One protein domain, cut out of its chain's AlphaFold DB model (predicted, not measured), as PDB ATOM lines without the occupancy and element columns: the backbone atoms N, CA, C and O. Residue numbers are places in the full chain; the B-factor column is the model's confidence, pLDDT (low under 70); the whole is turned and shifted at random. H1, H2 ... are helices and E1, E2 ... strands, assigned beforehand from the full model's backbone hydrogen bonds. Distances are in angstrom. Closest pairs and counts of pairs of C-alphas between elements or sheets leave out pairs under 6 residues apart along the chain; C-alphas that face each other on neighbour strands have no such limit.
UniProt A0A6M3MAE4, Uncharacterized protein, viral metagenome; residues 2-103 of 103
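This is residues 2 to 103 of the 103 residues of an uncharacterized protein of viral metagenome (UniProt A0A6M3MAE4). A small, strongly twisted sheet of five strands with one helix, H1, packed over one face makes a compact body, and a long tail, residues 79 to 103, sticks out from it and makes most of the length. The tail has the four-residue H2 in it. The printed part has 102 residues, with five named strands and two named helices in the order E1 E2 E3 E4 H1 E5 H2; the sheet runs E2 E3 E4 E1 E5, all antiparallel, and the class is mixed, with under half of the residues in named elements. The whole is extended, with a radius of gyration of the C-alphas of 24.4 A and spans of 90 by 24 by 20 A.

The longest strand of the sheet is E4, residues 44 to 52, 22.8 A from first to last C-alpha; it bends by 58 degrees at residue 47. E3 is residues 31 to 37, 20.1 A, and E2 is residues 24 to 28, 12.7 A. E1, residues 7 to 11, is 12.7 A long and begins with C-alpha 7 at (45.847, 13.303, 46.662). E5 is residues 71 to 73, 6.8 A. H1, residues 58 to 67, is 14.4 A long, with C-alpha 58 at (43.257, 16.916, 38.317). H2, residues 87 to 90, is 6.0 A long and ends with C-alpha 90 at (54.824, -10.960, 19.207).

E2, E3 and E4 form a meander, each strand the antiparallel neighbour of the one before; E2 and E3 are a hairpin, with N 26 and O 33 2.9 A apart, and E3 and E4 are another, with N 34 and O 48 2.8 A apart. With E1 they form a Greek key, a meander whose last strand is also the antiparallel neighbour of the strand before the meander; N 10 and O 49 are 2.9 A apart. E5, an edge strand, is the antiparallel neighbour of E1, with N 9 and O 73 2.8 A apart. H1 is on the sheet at a height of 8.4 A, over E1 and along the strands, at 18 degrees to E1 on the local plane; the closest C-alphas of the two are those of Cys 10 and Cys 65, 5.4 A apart. E4, H1 and E5 form a split strand-helix-strand unit, two strands running the same way with E1 between them, and its crossover is right-handed. The sheet and H1 make two layers, a helix on one face of a sheet. H2 is not on the sheet and is apart from H1. Every O i to N i+4 pair of H1 is within hydrogen-bond range; H2 is too short for such a pair.

The C-alphas of Thr 42 and Asp 103, the two farthest apart, are 90.8 A from each other. Without residues 79 to 103, which stand free, the body spans 38 by 24 by 22 A. The links E1 to E2 and E5 to H2 are long, and the printed part has no cut. The mean pLDDT of the printed part is 81.2; residues 2 to 5 and 77 to 103 are under 70.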
ATOM      1  N   SER A   2      57.371  12.031  50.739       42.59
ATOM      2  CA  SER A   2      56.731  11.747  49.449       42.59
ATOM      3  C   SER A   2      55.306  12.310  49.448       42.59
ATOM      4  O   SER A   2      54.664  12.271  50.500       42.59
ATOM      5  N   PRO A   3      54.790  12.841  48.324       47.69
ATOM      6  CA  PRO A   3      53.373  13.169  48.235       47.69
ATOM      7  C   PRO A   3      52.560  11.904  48.526       47.69
ATOM      8  O   PRO A   3      52.941  10.812  48.099       47.69
ATOM      9  N   TYR A   4      51.466  12.050  49.271       54.41
ATOM     10  CA  TYR A   4      50.502  10.972  49.447       54.41
ATOM     11  C   TYR A   4      50.010  10.568  48.054       54.41
ATOM     12  O   TYR A   4      49.433  11.395  47.349       54.41
ATOM     13  N   SER A   5      50.266   9.321  47.643       65.75
ATOM     14  CA  SER A   5      49.976   8.815  46.290       65.75
ATOM     15  C   SER A   5      48.501   8.929  45.874       65.75
ATOM     16  O   SER A   5      48.187   8.712  44.711       65.75
ATOM     17  N   GLY A   6      47.600   9.311  46.784       78.06
ATOM     18  CA  GLY A   6      46.163   9.447  46.551       78.06
ATOM     19  C   GLY A   6      45.623  10.871  46.361       78.06
ATOM     20  O   GLY A   6      44.445  10.999  46.039       78.06
ATOM     21  N   GLU A   7      46.407  11.939  46.562       88.31
ATOM     22  CA  GLU A   7      45.847  13.303  46.662       88.31
ATOM     23  C   GLU A   7      46.604  14.341  45.823       88.31
ATOM     24  O   GLU A   7      47.831  14.444  45.894       88.31
ATOM     25  N   HIS A   8      45.869  15.169  45.074       93.12
ATOM     26  CA  HIS A   8      46.414  16.396  44.502       93.12
ATOM     27  C   HIS A   8      46.667  17.413  45.620       93.12
ATOM     28  O   HIS A   8      45.997  17.420  46.658       93.12
ATOM     29  N   SER A   9      47.626  18.304  45.412       94.00
ATOM     30  CA  SER A   9      48.075  19.265  46.412       94.00
ATOM     31  C   SER A   9      48.041  20.678  45.857       94.00
ATOM     32  O   SER A   9      48.445  20.922  44.726       94.00
ATOM     33  N   CYS A  10      47.589  21.626  46.669       95.56
ATOM     34  CA  CYS A  10      47.715  23.047  46.379       95.56
ATOM     35  C   CYS A  10      48.380  23.752  47.550       95.56
ATOM     36  O   CYS A  10      47.815  23.805  48.642       95.56
ATOM     37  N   ARG A  11      49.574  24.301  47.336       96.44
ATOM     38  CA  ARG A  11      50.301  25.069  48.348       96.44
ATOM     39  C   ARG A  11      49.985  26.551  48.186       96.44
ATOM     40  O   ARG A  11      50.445  27.164  47.235       96.44
ATOM     41  N   VAL A  12      49.257  27.121  49.142       96.12
ATOM     42  CA  VAL A  12      48.930  28.559  49.167       96.12
ATOM     43  C   VAL A  12      50.053  29.355  49.825       96.12
ATOM     44  O   VAL A  12      50.376  30.465  49.419       96.12
ATOM     45  N   LYS A  13      50.685  28.785  50.859       95.50
ATOM     46  CA  LYS A  13      51.743  29.469  51.607       95.50
ATOM     47  C   LYS A  13      52.871  28.525  52.006       95.50
ATOM     48  O   LYS A  13      52.650  27.332  52.250       95.50
ATOM     49  N   SER A  14      54.091  29.062  52.070       94.00
ATOM     50  CA  SER A  14      55.263  28.301  52.516       94.00
ATOM     51  C   SER A  14      55.091  27.862  53.977       94.00
ATOM     52  O   SER A  14      54.713  28.695  54.808       94.00
ATOM     53  N   PRO A  15      55.381  26.590  54.318       93.81
ATOM     54  CA  PRO A  15      55.321  26.102  55.693       93.81
ATOM     55  C   PRO A  15      56.284  26.856  56.625       93.81
ATOM     56  O   PRO A  15      55.986  26.999  57.806       93.81
ATOM     57  N   ASP A  16      57.363  27.446  56.102       95.88
ATOM     58  CA  ASP A  16      58.361  28.177  56.903       95.88
ATOM     59  C   ASP A  16      57.820  29.476  57.513       95.88
ATOM     60  O   ASP A  16      58.394  30.027  58.458       95.88
ATOM     61  N   SER A  17      56.699  29.981  56.989       95.12
ATOM     62  CA  SER A  17      55.993  31.141  57.546       95.12
ATOM     63  C   SER A  17      55.175  30.802  58.799       95.12
ATOM     64  O   SER A  17      54.687  31.707  59.484       95.12
ATOM     65  N   PHE A  18      54.999  29.515  59.099       97.31
ATOM     66  CA  PHE A  18      54.165  29.028  60.191       97.31
ATOM     67  C   PHE A  18      55.002  28.585  61.393       97.31
ATOM     68  O   PHE A  18      56.213  28.382  61.317       97.31
ATOM     69  N   GLN A  19      54.337  28.462  62.537       97.00
ATOM     70  CA  GLN A  19      54.897  27.833  63.729       97.00
ATOM     71  C   GLN A  19      54.893  26.311  63.528       97.00
ATOM     72  O   GLN A  19      53.849  25.758  63.171       97.00
ATOM     73  N   ALA A  20      56.023  25.646  63.785       91.69
ATOM     74  CA  ALA A  20      56.226  24.225  63.480       91.69
ATOM     75  C   ALA A  20      55.127  23.313  64.058       91.69
ATOM     76  O   ALA A  20      54.558  22.500  63.337       91.69
ATOM     77  N   ASP A  21      54.729  23.531  65.314       93.88
ATOM     78  CA  ASP A  21      53.769  22.658  66.013       93.88
ATOM     79  C   ASP A  21      52.299  23.084  65.854       93.88
ATOM     80  O   ASP A  21      51.392  22.556  66.507       93.88
ATOM     81  N   SER A  22      52.037  24.068  64.988       95.50
ATOM     82  CA  SER A  22      50.700  24.650  64.820       95.50
ATOM     83  C   SER A  22      49.876  24.033  63.698       95.50
ATOM     84  O   SER A  22      48.689  24.347  63.587       95.50
ATOM     85  N   PHE A  23      50.476  23.179  62.868       96.62
ATOM     86  CA  PHE A  23      49.771  22.594  61.738       96.62
ATOM     87  C   PHE A  23      48.645  21.670  62.194       96.62
ATOM     88  O   PHE A  23      48.809  20.833  63.086       96.62
ATOM     89  N   ARG A  24      47.489  21.817  61.552       96.00
ATOM     90  CA  ARG A  24      46.322  20.954  61.720       96.00
ATOM     91  C   ARG A  24      45.722  20.665  60.353       96.00
ATOM     92  O   ARG A  24      45.694  21.531  59.480       96.00
ATOM     93  N   ARG A  25      45.234  19.441  60.177       95.25
ATOM     94  CA  ARG A  25      44.433  19.047  59.019       95.25
ATOM     95  C   ARG A  25      42.967  19.109  59.420       95.25
ATOM     96  O   ARG A  25      42.581  18.468  60.392       95.25
ATOM     97  N   ILE A  26      42.171  19.858  58.672       94.88
ATOM     98  CA  ILE A  26      40.714  19.895  58.808       94.88
ATOM     99  C   ILE A  26      40.082  19.362  57.524       94.88
ATOM    100  O   ILE A  26      40.628  19.553  56.437       94.88
ATOM    101  N   LYS A  27      38.949  18.671  57.639       93.75
ATOM    102  CA  LYS A  27      38.179  18.210  56.481       93.75
ATOM    103  C   LYS A  27      37.096  19.241  56.180       93.75
ATOM    104  O   LYS A  27      36.368  19.635  57.086       93.75
ATOM    105  N   GLN A  28      36.996  19.663  54.925       91.00
ATOM    106  CA  GLN A  28      35.934  20.546  54.456       91.00
ATOM    107  C   GLN A  28      35.340  19.947  53.186       91.00
ATOM    108  O   GLN A  28      36.002  19.862  52.153       91.00
ATOM    109  N   ASN A  29      34.080  19.519  53.268       88.94
ATOM    110  CA  ASN A  29      33.384  18.823  52.186       88.94
ATOM    111  C   ASN A  29      34.208  17.626  51.666       88.94
ATOM    112  O   ASN A  29      34.547  16.712  52.423       88.94
ATOM    113  N   LYS A  30      34.541  17.656  50.372       92.56
ATOM    114  CA  LYS A  30      35.293  16.634  49.638       92.56
ATOM    115  C   LYS A  30      36.801  16.897  49.581       92.56
ATOM    116  O   LYS A  30      37.491  16.305  48.764       92.56
ATOM    117  N   LEU A  31      37.327  17.827  50.376       92.69
ATOM    118  CA  LEU A  31      38.759  18.126  50.416       92.69
ATOM    119  C   LEU A  31      39.255  18.253  51.856       92.69
ATOM    120  O   LEU A  31      38.479  18.339  52.811       92.69
ATOM    121  N   SER A  32      40.573  18.259  52.026       94.81
ATOM    122  CA  SER A  32      41.198  18.594  53.305       94.81
ATOM    123  C   SER A  32      42.002  19.879  53.200       94.81
ATOM    124  O   SER A  32      42.637  20.148  52.185       94.81
ATOM    125  N   ILE A  33      42.026  20.644  54.285       95.94
ATOM    126  CA  ILE A  33      42.769  21.892  54.401       95.94
ATOM    127  C   ILE A  33      43.825  21.711  55.481       95.94
ATOM    128  O   ILE A  33      43.535  21.286  56.599       95.94
ATOM    129  N   ILE A  34      45.064  22.032  55.139       96.19
ATOM    130  CA  ILE A  34      46.147  22.185  56.098       96.19
ATOM    131  C   ILE A  34      46.135  23.638  56.542       96.19
ATOM    132  O   ILE A  34      46.379  24.539  55.740       96.19
ATOM    133  N   ILE A  35      45.842  23.860  57.815       97.00
ATOM    134  CA  ILE A  35      45.891  25.170  58.460       97.00
ATOM    135  C   ILE A  35      47.054  25.207  59.447       97.00
ATOM    136  O   ILE A  35      47.492  24.173  59.948       97.00
ATOM    137  N   GLY A  36      47.543  26.399  59.758       97.25
ATOM    138  CA  GLY A  36      48.536  26.604  60.809       97.25
ATOM    139  C   GLY A  36      48.515  28.036  61.315       97.25
ATOM    140  O   GLY A  36      47.902  28.910  60.707       97.25
ATOM    141  N   ARG A  37      49.210  28.302  62.418       97.88
ATOM    142  CA  ARG A  37      49.414  29.669  62.911       97.88
ATOM    143  C   ARG A  37      50.681  30.250  62.304       97.88
ATOM    144  O   ARG A  37      51.732  29.610  62.325       97.88
ATOM    145  N   LEU A  38      50.598  31.475  61.796       96.69
ATOM    146  CA  LEU A  38      51.781  32.206  61.343       96.69
ATOM    147  C   LEU A  38      52.690  32.551  62.532       96.69
ATOM    148  O   LEU A  38      52.228  32.706  63.669       96.69
ATOM    149  N   LYS A  39      53.994  32.693  62.283       96.06
ATOM    150  CA  LYS A  39      54.943  33.174  63.300       96.06
ATOM    151  C   LYS A  39      54.480  34.540  63.835       96.06
ATOM    152  O   LYS A  39      54.181  35.444  63.060       96.06
ATOM    153  N   GLY A  40      54.352  34.664  65.158       94.12
ATOM    154  CA  GLY A  40      53.866  35.886  65.815       94.12
ATOM    155  C   GLY A  40      52.352  36.139  65.729       94.12
ATOM    156  O   GLY A  40      51.902  37.220  66.099       94.12
ATOM    157  N   LYS A  41      51.550  35.178  65.245       94.00
ATOM    158  CA  LYS A  41      50.081  35.267  65.204       94.00
ATOM    159  C   LYS A  41      49.434  34.144  66.015       94.00
ATOM    160  O   LYS A  41      49.968  33.042  66.125       94.00
ATOM    161  N   THR A  42      48.261  34.427  66.569       92.69
ATOM    162  CA  THR A  42      47.439  33.453  67.306       92.69
ATOM    163  C   THR A  42      46.348  32.831  66.438       92.69
ATOM    164  O   THR A  42      45.891  31.730  66.738       92.69
ATOM    165  N   THR A  43      45.966  33.496  65.346       94.94
ATOM    166  CA  THR A  43      44.961  33.020  64.394       94.94
ATOM    167  C   THR A  43      45.532  31.982  63.433       94.94
ATOM    168  O   THR A  43      46.714  32.002  63.076       94.94
ATOM    169  N   THR A  44      44.676  31.053  63.011       94.62
ATOM    170  CA  THR A  44      45.005  30.056  61.992       94.62
ATOM    171  C   THR A  44      44.817  30.625  60.592       94.62
ATOM    172  O   THR A  44      43.904  31.404  60.331       94.62
ATOM    173  N   THR A  45      45.676  30.210  59.674       96.44
ATOM    174  CA  THR A  45      45.660  30.572  58.259       96.44
ATOM    175  C   THR A  45      45.818  29.306  57.429       96.44
ATOM    176  O   THR A  45      46.508  28.371  57.840       96.44
ATOM    177  N   THR A  46      45.194  29.276  56.256       96.81
ATOM    178  CA  THR A  46      45.357  28.189  55.290       96.81
ATOM    179  C   THR A  46      46.792  28.134  54.775       96.81
ATOM    180  O   THR A  46      47.346  29.129  54.312       96.81
ATOM    181  N   GLN A  47      47.402  26.957  54.860       97.25
ATOM    182  CA  GLN A  47      48.721  26.666  54.308       97.25
ATOM    183  C   GLN A  47      48.603  25.941  52.964       97.25
ATOM    184  O   GLN A  47      49.297  26.298  52.009       97.25
ATOM    185  N   ALA A  48      47.742  24.925  52.889       96.44
ATOM    186  CA  ALA A  48      47.554  24.120  51.688       96.44
ATOM    187  C   ALA A  48      46.180  23.442  51.641       96.44
ATOM    188  O   ALA A  48      45.563  23.197  52.675       96.44
ATOM    189  N   PHE A  49      45.761  23.057  50.440       95.31
ATOM    190  CA  PHE A  49      44.622  22.178  50.193       95.31
ATOM    191  C   PHE A  49      45.103  20.816  49.689       95.31
ATOM    192  O   PHE A  49      46.122  20.713  49.000       95.31
ATOM    193  N   ARG A  50      44.361  19.770  50.044       94.88
ATOM    194  CA  ARG A  50      44.570  18.387  49.616       94.88
ATOM    195  C   ARG A  50      43.277  17.860  49.008       94.88
ATOM    196  O   ARG A  50      42.244  17.883  49.681       94.88
ATOM    197  N   TYR A  51      43.352  17.394  47.767       93.81
ATOM    198  CA  TYR A  51      42.203  16.940  46.987       93.81
ATOM    199  C   TYR A  51      42.333  15.438  46.716       93.81
ATOM    200  O   TYR A  51      43.222  15.045  45.959       93.81
ATOM    201  N   PRO A  52      41.496  14.588  47.328       92.69
ATOM    202  CA  PRO A  52      41.473  13.158  47.036       92.69
ATOM    203  C   PRO A  52      41.161  12.892  45.560       92.69
ATOM    204  O   PRO A  52      40.186  13.437  45.045       92.69
ATOM    205  N   LYS A  53      41.949  12.030  44.899       89.75
ATOM    206  CA  LYS A  53      41.721  11.620  43.496       89.75
ATOM    207  C   LYS A  53      40.346  10.978  43.270       89.75
ATOM    208  O   LYS A  53      39.827  11.023  42.163       89.75
ATOM    209  N   GLU A  54      39.771  10.380  44.312       88.69
ATOM    210  CA  GLU A  54      38.454   9.730  44.273       88.69
ATOM    211  C   GLU A  54      37.307  10.734  44.083       88.69
ATOM    212  O   GLU A  54      36.287  10.412  43.481       88.69
ATOM    213  N   ASP A  55      37.479  11.959  44.583       91.56
ATOM    214  CA  ASP A  55      36.453  13.006  44.567       91.56
ATOM    215  C   ASP A  55      36.787  14.166  43.620       91.56
ATOM    216  O   ASP A  55      35.890  14.920  43.235       91.56
ATOM    217  N   TRP A  56      38.067  14.343  43.279       93.19
ATOM    218  CA  TRP A  56      38.567  15.463  42.489       93.19
ATOM    219  C   TRP A  56      39.401  14.983  41.316       93.19
ATOM    220  O   TRP A  56      40.448  14.361  41.489       93.19
ATOM    221  N   THR A  57      38.988  15.388  40.118       92.81
ATOM    222  CA  THR A  57      39.855  15.295  38.944       92.81
ATOM    223  C   THR A  57      41.007  16.292  39.055       92.81
ATOM    224  O   THR A  57      40.885  17.351  39.680       92.81
ATOM    225  N   GLU A  58      42.116  16.001  38.375       92.12
ATOM    226  CA  GLU A  58      43.257  16.916  38.317       92.12
ATOM    227  C   GLU A  58      42.847  18.311  37.825       92.12
ATOM    228  O   GLU A  58      43.275  19.319  38.386       92.12
ATOM    229  N   ALA A  59      41.987  18.376  36.804       94.12
ATOM    230  CA  ALA A  59      41.512  19.629  36.228       94.12
ATOM    231  C   ALA A  59      40.722  20.465  37.246       94.12
ATOM    232  O   ALA A  59      40.984  21.660  37.392       94.12
ATOM    233  N   GLN A  60      39.807  19.836  37.993       94.62
ATOM    234  CA  GLN A  60      39.042  20.510  39.048       94.62
ATOM    235  C   GLN A  60      39.955  20.995  40.178       94.62
ATOM    236  O   GLN A  60      39.850  22.140  40.614       94.62
ATOM    237  N   ALA A  61      40.887  20.150  40.626       94.75
ATOM    238  CA  ALA A  61      41.814  20.493  41.699       94.75
ATOM    239  C   ALA A  61      42.770  21.631  41.293       94.75
ATOM    240  O   ALA A  61      43.062  22.522  42.093       94.75
ATOM    241  N   ARG A  62      43.219  21.639  40.033       95.31
ATOM    242  CA  ARG A  62      44.053  22.698  39.451       95.31
ATOM    243  C   ARG A  62      43.299  24.021  39.347       95.31
ATOM    244  O   ARG A  62      43.859  25.053  39.712       95.31
ATOM    245  N   ALA A  63      42.051  23.993  38.876       96.75
ATOM    246  CA  ALA A  63      41.208  25.183  38.780       96.75
ATOM    247  C   ALA A  63      40.986  25.811  40.162       96.75
ATOM    248  O   ALA A  63      41.320  26.978  40.354       96.75
ATOM    249  N   HIS A  64      40.568  25.009  41.148       95.44
ATOM    250  CA  HIS A  64      40.393  25.484  42.521       95.44
ATOM    251  C   HIS A  64      41.708  26.003  43.116       95.44
ATOM    252  O   HIS A  64      41.734  27.037  43.769       95.44
ATOM    253  N   CYS A  65      42.841  25.336  42.867       96.00
ATOM    254  CA  CYS A  65      44.129  25.824  43.360       96.00
ATOM    255  C   CYS A  65      44.488  27.217  42.826       96.00
ATOM    256  O   CYS A  65      45.029  28.038  43.569       96.00
ATOM    257  N   LYS A  66      44.161  27.491  41.559       95.44
ATOM    258  CA  LYS A  66      44.390  28.794  40.931       95.44
ATOM    259  C   LYS A  66      43.524  29.889  41.556       95.44
ATOM    260  O   LYS A  66      44.015  30.992  41.747       95.44
ATOM    261  N   GLU A  67      42.279  29.582  41.916       95.81
ATOM    262  CA  GLU A  67      41.388  30.511  42.635       95.81
ATOM    263  C   GLU A  67      41.898  30.863  44.039       95.81
ATOM    264  O   GLU A  67      41.512  31.882  44.601       95.81
ATOM    265  N   GLN A  68      42.759  30.019  44.610       93.69
ATOM    266  CA  GLN A  68      43.380  30.221  45.920       93.69
ATOM    267  C   GLN A  68      44.792  30.826  45.824       93.69
ATOM    268  O   GLN A  68      45.526  30.791  46.812       93.69
ATOM    269  N   ASP A  69      45.198  31.305  44.639       94.19
ATOM    270  CA  ASP A  69      46.539  31.839  44.350       94.19
ATOM    271  C   ASP A  69      47.681  30.889  44.772       94.19
ATOM    272  O   ASP A  69      48.761  31.304  45.199       94.19
ATOM    273  N   GLY A  70      47.431  29.578  44.691       93.62
ATOM    274  CA  GLY A  70      48.359  28.549  45.138       93.62
ATOM    275  C   GLY A  70      49.188  27.918  44.019       93.62
ATOM    276  O   GLY A  70      48.912  28.040  42.829       93.62
ATOM    277  N   THR A  71      50.210  27.166  44.426       95.62
ATOM    278  CA  THR A  71      51.004  26.304  43.542       95.62
ATOM    279  C   THR A  71      50.436  24.888  43.545       95.62
ATOM    280  O   THR A  71      50.376  24.246  44.598       95.62
ATOM    281  N   PHE A  72      50.014  24.407  42.374       94.94
ATOM    282  CA  PHE A  72      49.413  23.085  42.197       94.94
ATOM    283  C   PHE A  72      50.466  22.000  41.948       94.94
ATOM    284  O   PHE A  72      51.347  22.160  41.108       94.94
ATOM    285  N   GLU A  73      50.311  20.865  42.621       93.06
ATOM    286  CA  GLU A  73      51.064  19.635  42.392       93.06
ATOM    287  C   GLU A  73      50.060  18.486  42.186       93.06
ATOM    288  O   GLU A  73      49.240  18.223  43.076       93.06
ATOM    289  N   PRO A  74      50.077  17.795  41.032       91.00
ATOM    290  CA  PRO A  74      49.187  16.668  40.808       91.00
ATOM    291  C   PRO A  74      49.549  15.495  41.729       91.00
ATOM    292  O   PRO A  74      50.703  15.319  42.126       91.00
ATOM    293  N   ALA A  75      48.554  14.671  42.057       88.62
ATOM    294  CA  ALA A  75      48.791  13.385  42.685       88.62
ATOM    295  C   ALA A  75      49.723  12.552  41.799       88.62
ATOM    296  O   ALA A  75      49.643  12.621  40.569       88.62
ATOM    297  N   LYS A  76      50.573  11.723  42.409       82.00
ATOM    298  CA  LYS A  76      51.317  10.734  41.629       82.00
ATOM    299  C   LYS A  76      50.311   9.818  40.926       82.00
ATOM    300  O   LYS A  76      49.372   9.314  41.557       82.00
ATOM    301  N   ALA A  77      50.509   9.626  39.625       65.31
ATOM    302  CA  ALA A  77      49.899   8.504  38.941       65.31
ATOM    303  C   ALA A  77      50.375   7.249  39.676       65.31
ATOM    304  O   ALA A  77      51.575   7.075  39.900       65.31
ATOM    305  N   GLU A  78      49.437   6.420  40.121       60.50
ATOM    306  CA  GLU A  78      49.800   5.037  40.378       60.50
ATOM    307  C   GLU A  78      50.174   4.509  39.006       60.50
ATOM    308  O   GLU A  78      49.347   4.525  38.093       60.50
ATOM    309  N   THR A  79      51.446   4.175  38.820       48.94
ATOM    310  CA  THR A  79      51.859   3.391  37.672       48.94
ATOM    311  C   THR A  79      51.049   2.107  37.779       48.94
ATOM    312  O   THR A  79      51.395   1.221  38.553       48.94
ATOM    313  N   GLN A  80      49.912   2.038  37.086       45.31
ATOM    314  CA  GLN A  80      49.355   0.760  36.698       45.31
ATOM    315  C   GLN A  80      50.439   0.169  35.813       45.31
ATOM    316  O   GLN A  80      50.575   0.516  34.641       45.31
ATOM    317  N   GLU A  81      51.297  -0.630  36.435       47.59
ATOM    318  CA  GLU A  81      52.013  -1.692  35.768       47.59
ATOM    319  C   GLU A  81      50.901  -2.508  35.114       47.59
ATOM    320  O   GLU A  81      50.234  -3.321  35.751       47.59
ATOM    321  N   MET A  82      50.562  -2.142  33.873       43.56
ATOM    322  CA  MET A  82      49.819  -3.019  32.996       43.56
ATOM    323  C   MET A  82      50.655  -4.283  32.988       43.56
ATOM    324  O   MET A  82      51.743  -4.305  32.418       43.56
ATOM    325  N   GLU A  83      50.197  -5.286  33.727       48.66
ATOM    326  CA  GLU A  83      50.728  -6.629  33.668       48.66
ATOM    327  C   GLU A  83      50.496  -7.060  32.217       48.66
ATOM    328  O   GLU A  83      49.392  -7.444  31.831       48.66
ATOM    329  N   ILE A  84      51.504  -6.862  31.364       53.12
ATOM    330  CA  ILE A  84      51.501  -7.340  29.988       53.12
ATOM    331  C   ILE A  84      51.609  -8.865  30.088       53.12
ATOM    332  O   ILE A  84      52.688  -9.431  29.954       53.12
ATOM    333  N   LYS A  85      50.500  -9.536  30.402       47.56
ATOM    334  CA  LYS A  85      50.416 -11.001  30.414       47.56
ATOM    335  C   LYS A  85      50.202 -11.603  29.025       47.56
ATOM    336  O   LYS A  85      50.242 -12.816  28.905       47.56
ATOM    337  N   ASP A  86      50.091 -10.776  27.984       49.72
ATOM    338  CA  ASP A  86      49.807 -11.230  26.616       49.72
ATOM    339  C   ASP A  86      50.868 -10.789  25.582       49.72
ATOM    340  O   ASP A  86      50.554 -10.593  24.408       49.72
ATOM    341  N   PHE A  87      52.144 -10.634  25.971       50.81
ATOM    342  CA  PHE A  87      53.244 -10.420  25.004       50.81
ATOM    343  C   PHE A  87      53.824 -11.724  24.426       50.81
ATOM    344  O   PHE A  87      54.900 -11.699  23.838       50.81
ATOM    345  N   ASP A  88      53.122 -12.854  24.530       53.31
ATOM    346  CA  ASP A  88      53.492 -14.076  23.796       53.31
ATOM    347  C   ASP A  88      53.051 -14.024  22.315       53.31
ATOM    348  O   ASP A  88      53.520 -14.807  21.494       53.31
ATOM    349  N   TYR A  89      52.226 -13.044  21.919       50.44
ATOM    350  CA  TYR A  89      51.738 -12.879  20.536       50.44
ATOM    351  C   TYR A  89      52.660 -12.087  19.593       50.44
ATOM    352  O   TYR A  89      52.302 -11.852  18.438       50.44
ATOM    353  N   LEU A  90      53.844 -11.669  20.045       51.97
ATOM    354  CA  LEU A  90      54.824 -10.960  19.207       51.97
ATOM    355  C   LEU A  90      56.113 -11.753  18.976       51.97
ATOM    356  O   LEU A  90      57.095 -11.189  18.495       51.97
ATOM    357  N   ASN A  91      56.117 -13.058  19.262       55.53
ATOM    358  CA  ASN A  91      57.204 -13.928  18.839       55.53
ATOM    359  C   ASN A  91      57.090 -14.165  17.317       55.53
ATOM    360  O   ASN A  91      56.139 -14.812  16.873       55.53
ATOM    361  N   PRO A  92      58.025 -13.677  16.475       56.25
ATOM    362  CA  PRO A  92      57.911 -13.796  15.016       56.25
ATOM    363  C   PRO A  92      57.892 -15.247  14.517       56.25
ATOM    364  O   PRO A  92      57.535 -15.491  13.369       56.25
ATOM    365  N   LYS A  93      58.292 -16.201  15.369       55.19
ATOM    366  CA  LYS A  93      58.358 -17.634  15.064       55.19
ATOM    367  C   LYS A  93      56.997 -18.333  15.065       55.19
ATOM    368  O   LYS A  93      56.885 -19.382  14.445       55.19
ATOM    369  N   ASP A  94      55.986 -17.733  15.693       57.19
ATOM    370  CA  ASP A  94      54.624 -18.278  15.759       57.19
ATOM    371  C   ASP A  94      53.645 -17.500  14.863       57.19
ATOM    372  O   ASP A  94      52.436 -17.712  14.921       57.19
ATOM    373  N   ASN A  95      54.151 -16.595  14.012       49.44
ATOM    374  CA  ASN A  95      53.343 -15.885  13.027       49.44
ATOM    375  C   ASN A  95      53.222 -16.726  11.737       49.44
ATOM    376  O   ASN A  95      54.167 -16.750  10.942       49.44
ATOM    377  N   PRO A  96      52.071 -17.371  11.457       57.47
ATOM    378  CA  PRO A  96      51.900 -18.280  10.316       57.47
ATOM    379  C   PRO A  96      51.954 -17.585   8.940       57.47
ATOM    380  O   PRO A  96      51.795 -18.240   7.912       57.47
ATOM    381  N   MET A  97      52.152 -16.262   8.899       53.19
ATOM    382  CA  MET A  97      52.263 -15.466   7.671       53.19
ATOM    383  C   MET A  97      53.703 -15.279   7.167       53.19
ATOM    384  O   MET A  97      53.874 -14.796   6.049       53.19
ATOM    385  N   ILE A  98      54.739 -15.653   7.929       57.69
ATOM    386  CA  ILE A  98      56.115 -15.618   7.411       57.69
ATOM    387  C   ILE A  98      56.389 -16.937   6.686       57.69
ATOM    388  O   ILE A  98      56.875 -17.902   7.268       57.69
ATOM    389  N   LYS A  99      56.059 -16.984   5.392       52.84
ATOM    390  CA  LYS A  99      56.640 -17.980   4.487       52.84
ATOM    391  C   LYS A  99      58.132 -17.681   4.368       52.84
ATOM    392  O   LYS A  99      58.518 -16.722   3.708       52.84
ATOM    393  N   THR A 100      58.964 -18.486   5.016       51.47
ATOM    394  CA  THR A 100      60.349 -18.678   4.588       51.47
ATOM    395  C   THR A 100      60.311 -19.402   3.246       51.47
ATOM    396  O   THR A 100      60.045 -20.600   3.195       51.47
ATOM    397  N   GLU A 101      60.490 -18.661   2.154       46.03
ATOM    398  CA  GLU A 101      60.950 -19.243   0.893       46.03
ATOM    399  C   GLU A 101      62.444 -19.559   1.068       46.03
ATOM    400  O   GLU A 101      63.268 -18.654   1.185       46.03
ATOM    401  N   GLU A 102      62.765 -20.848   1.190       48.25
ATOM    402  CA  GLU A 102      64.099 -21.397   0.937       48.25
ATOM    403  C   GLU A 102      64.152 -21.821  -0.536       48.25
ATOM    404  O   GLU A 102      63.413 -22.724  -0.924       48.25
ATOM    405  N   ASP A 103      65.008 -21.166  -1.326       42.59
ATOM    406  CA  ASP A 103      65.753 -21.730  -2.467       42.59
ATOM    407  C   ASP A 103      66.982 -20.844  -2.764       42.59
ATOM    408  O   ASP A 103      66.807 -19.615  -2.956       42.59
TER     409      ASP A 103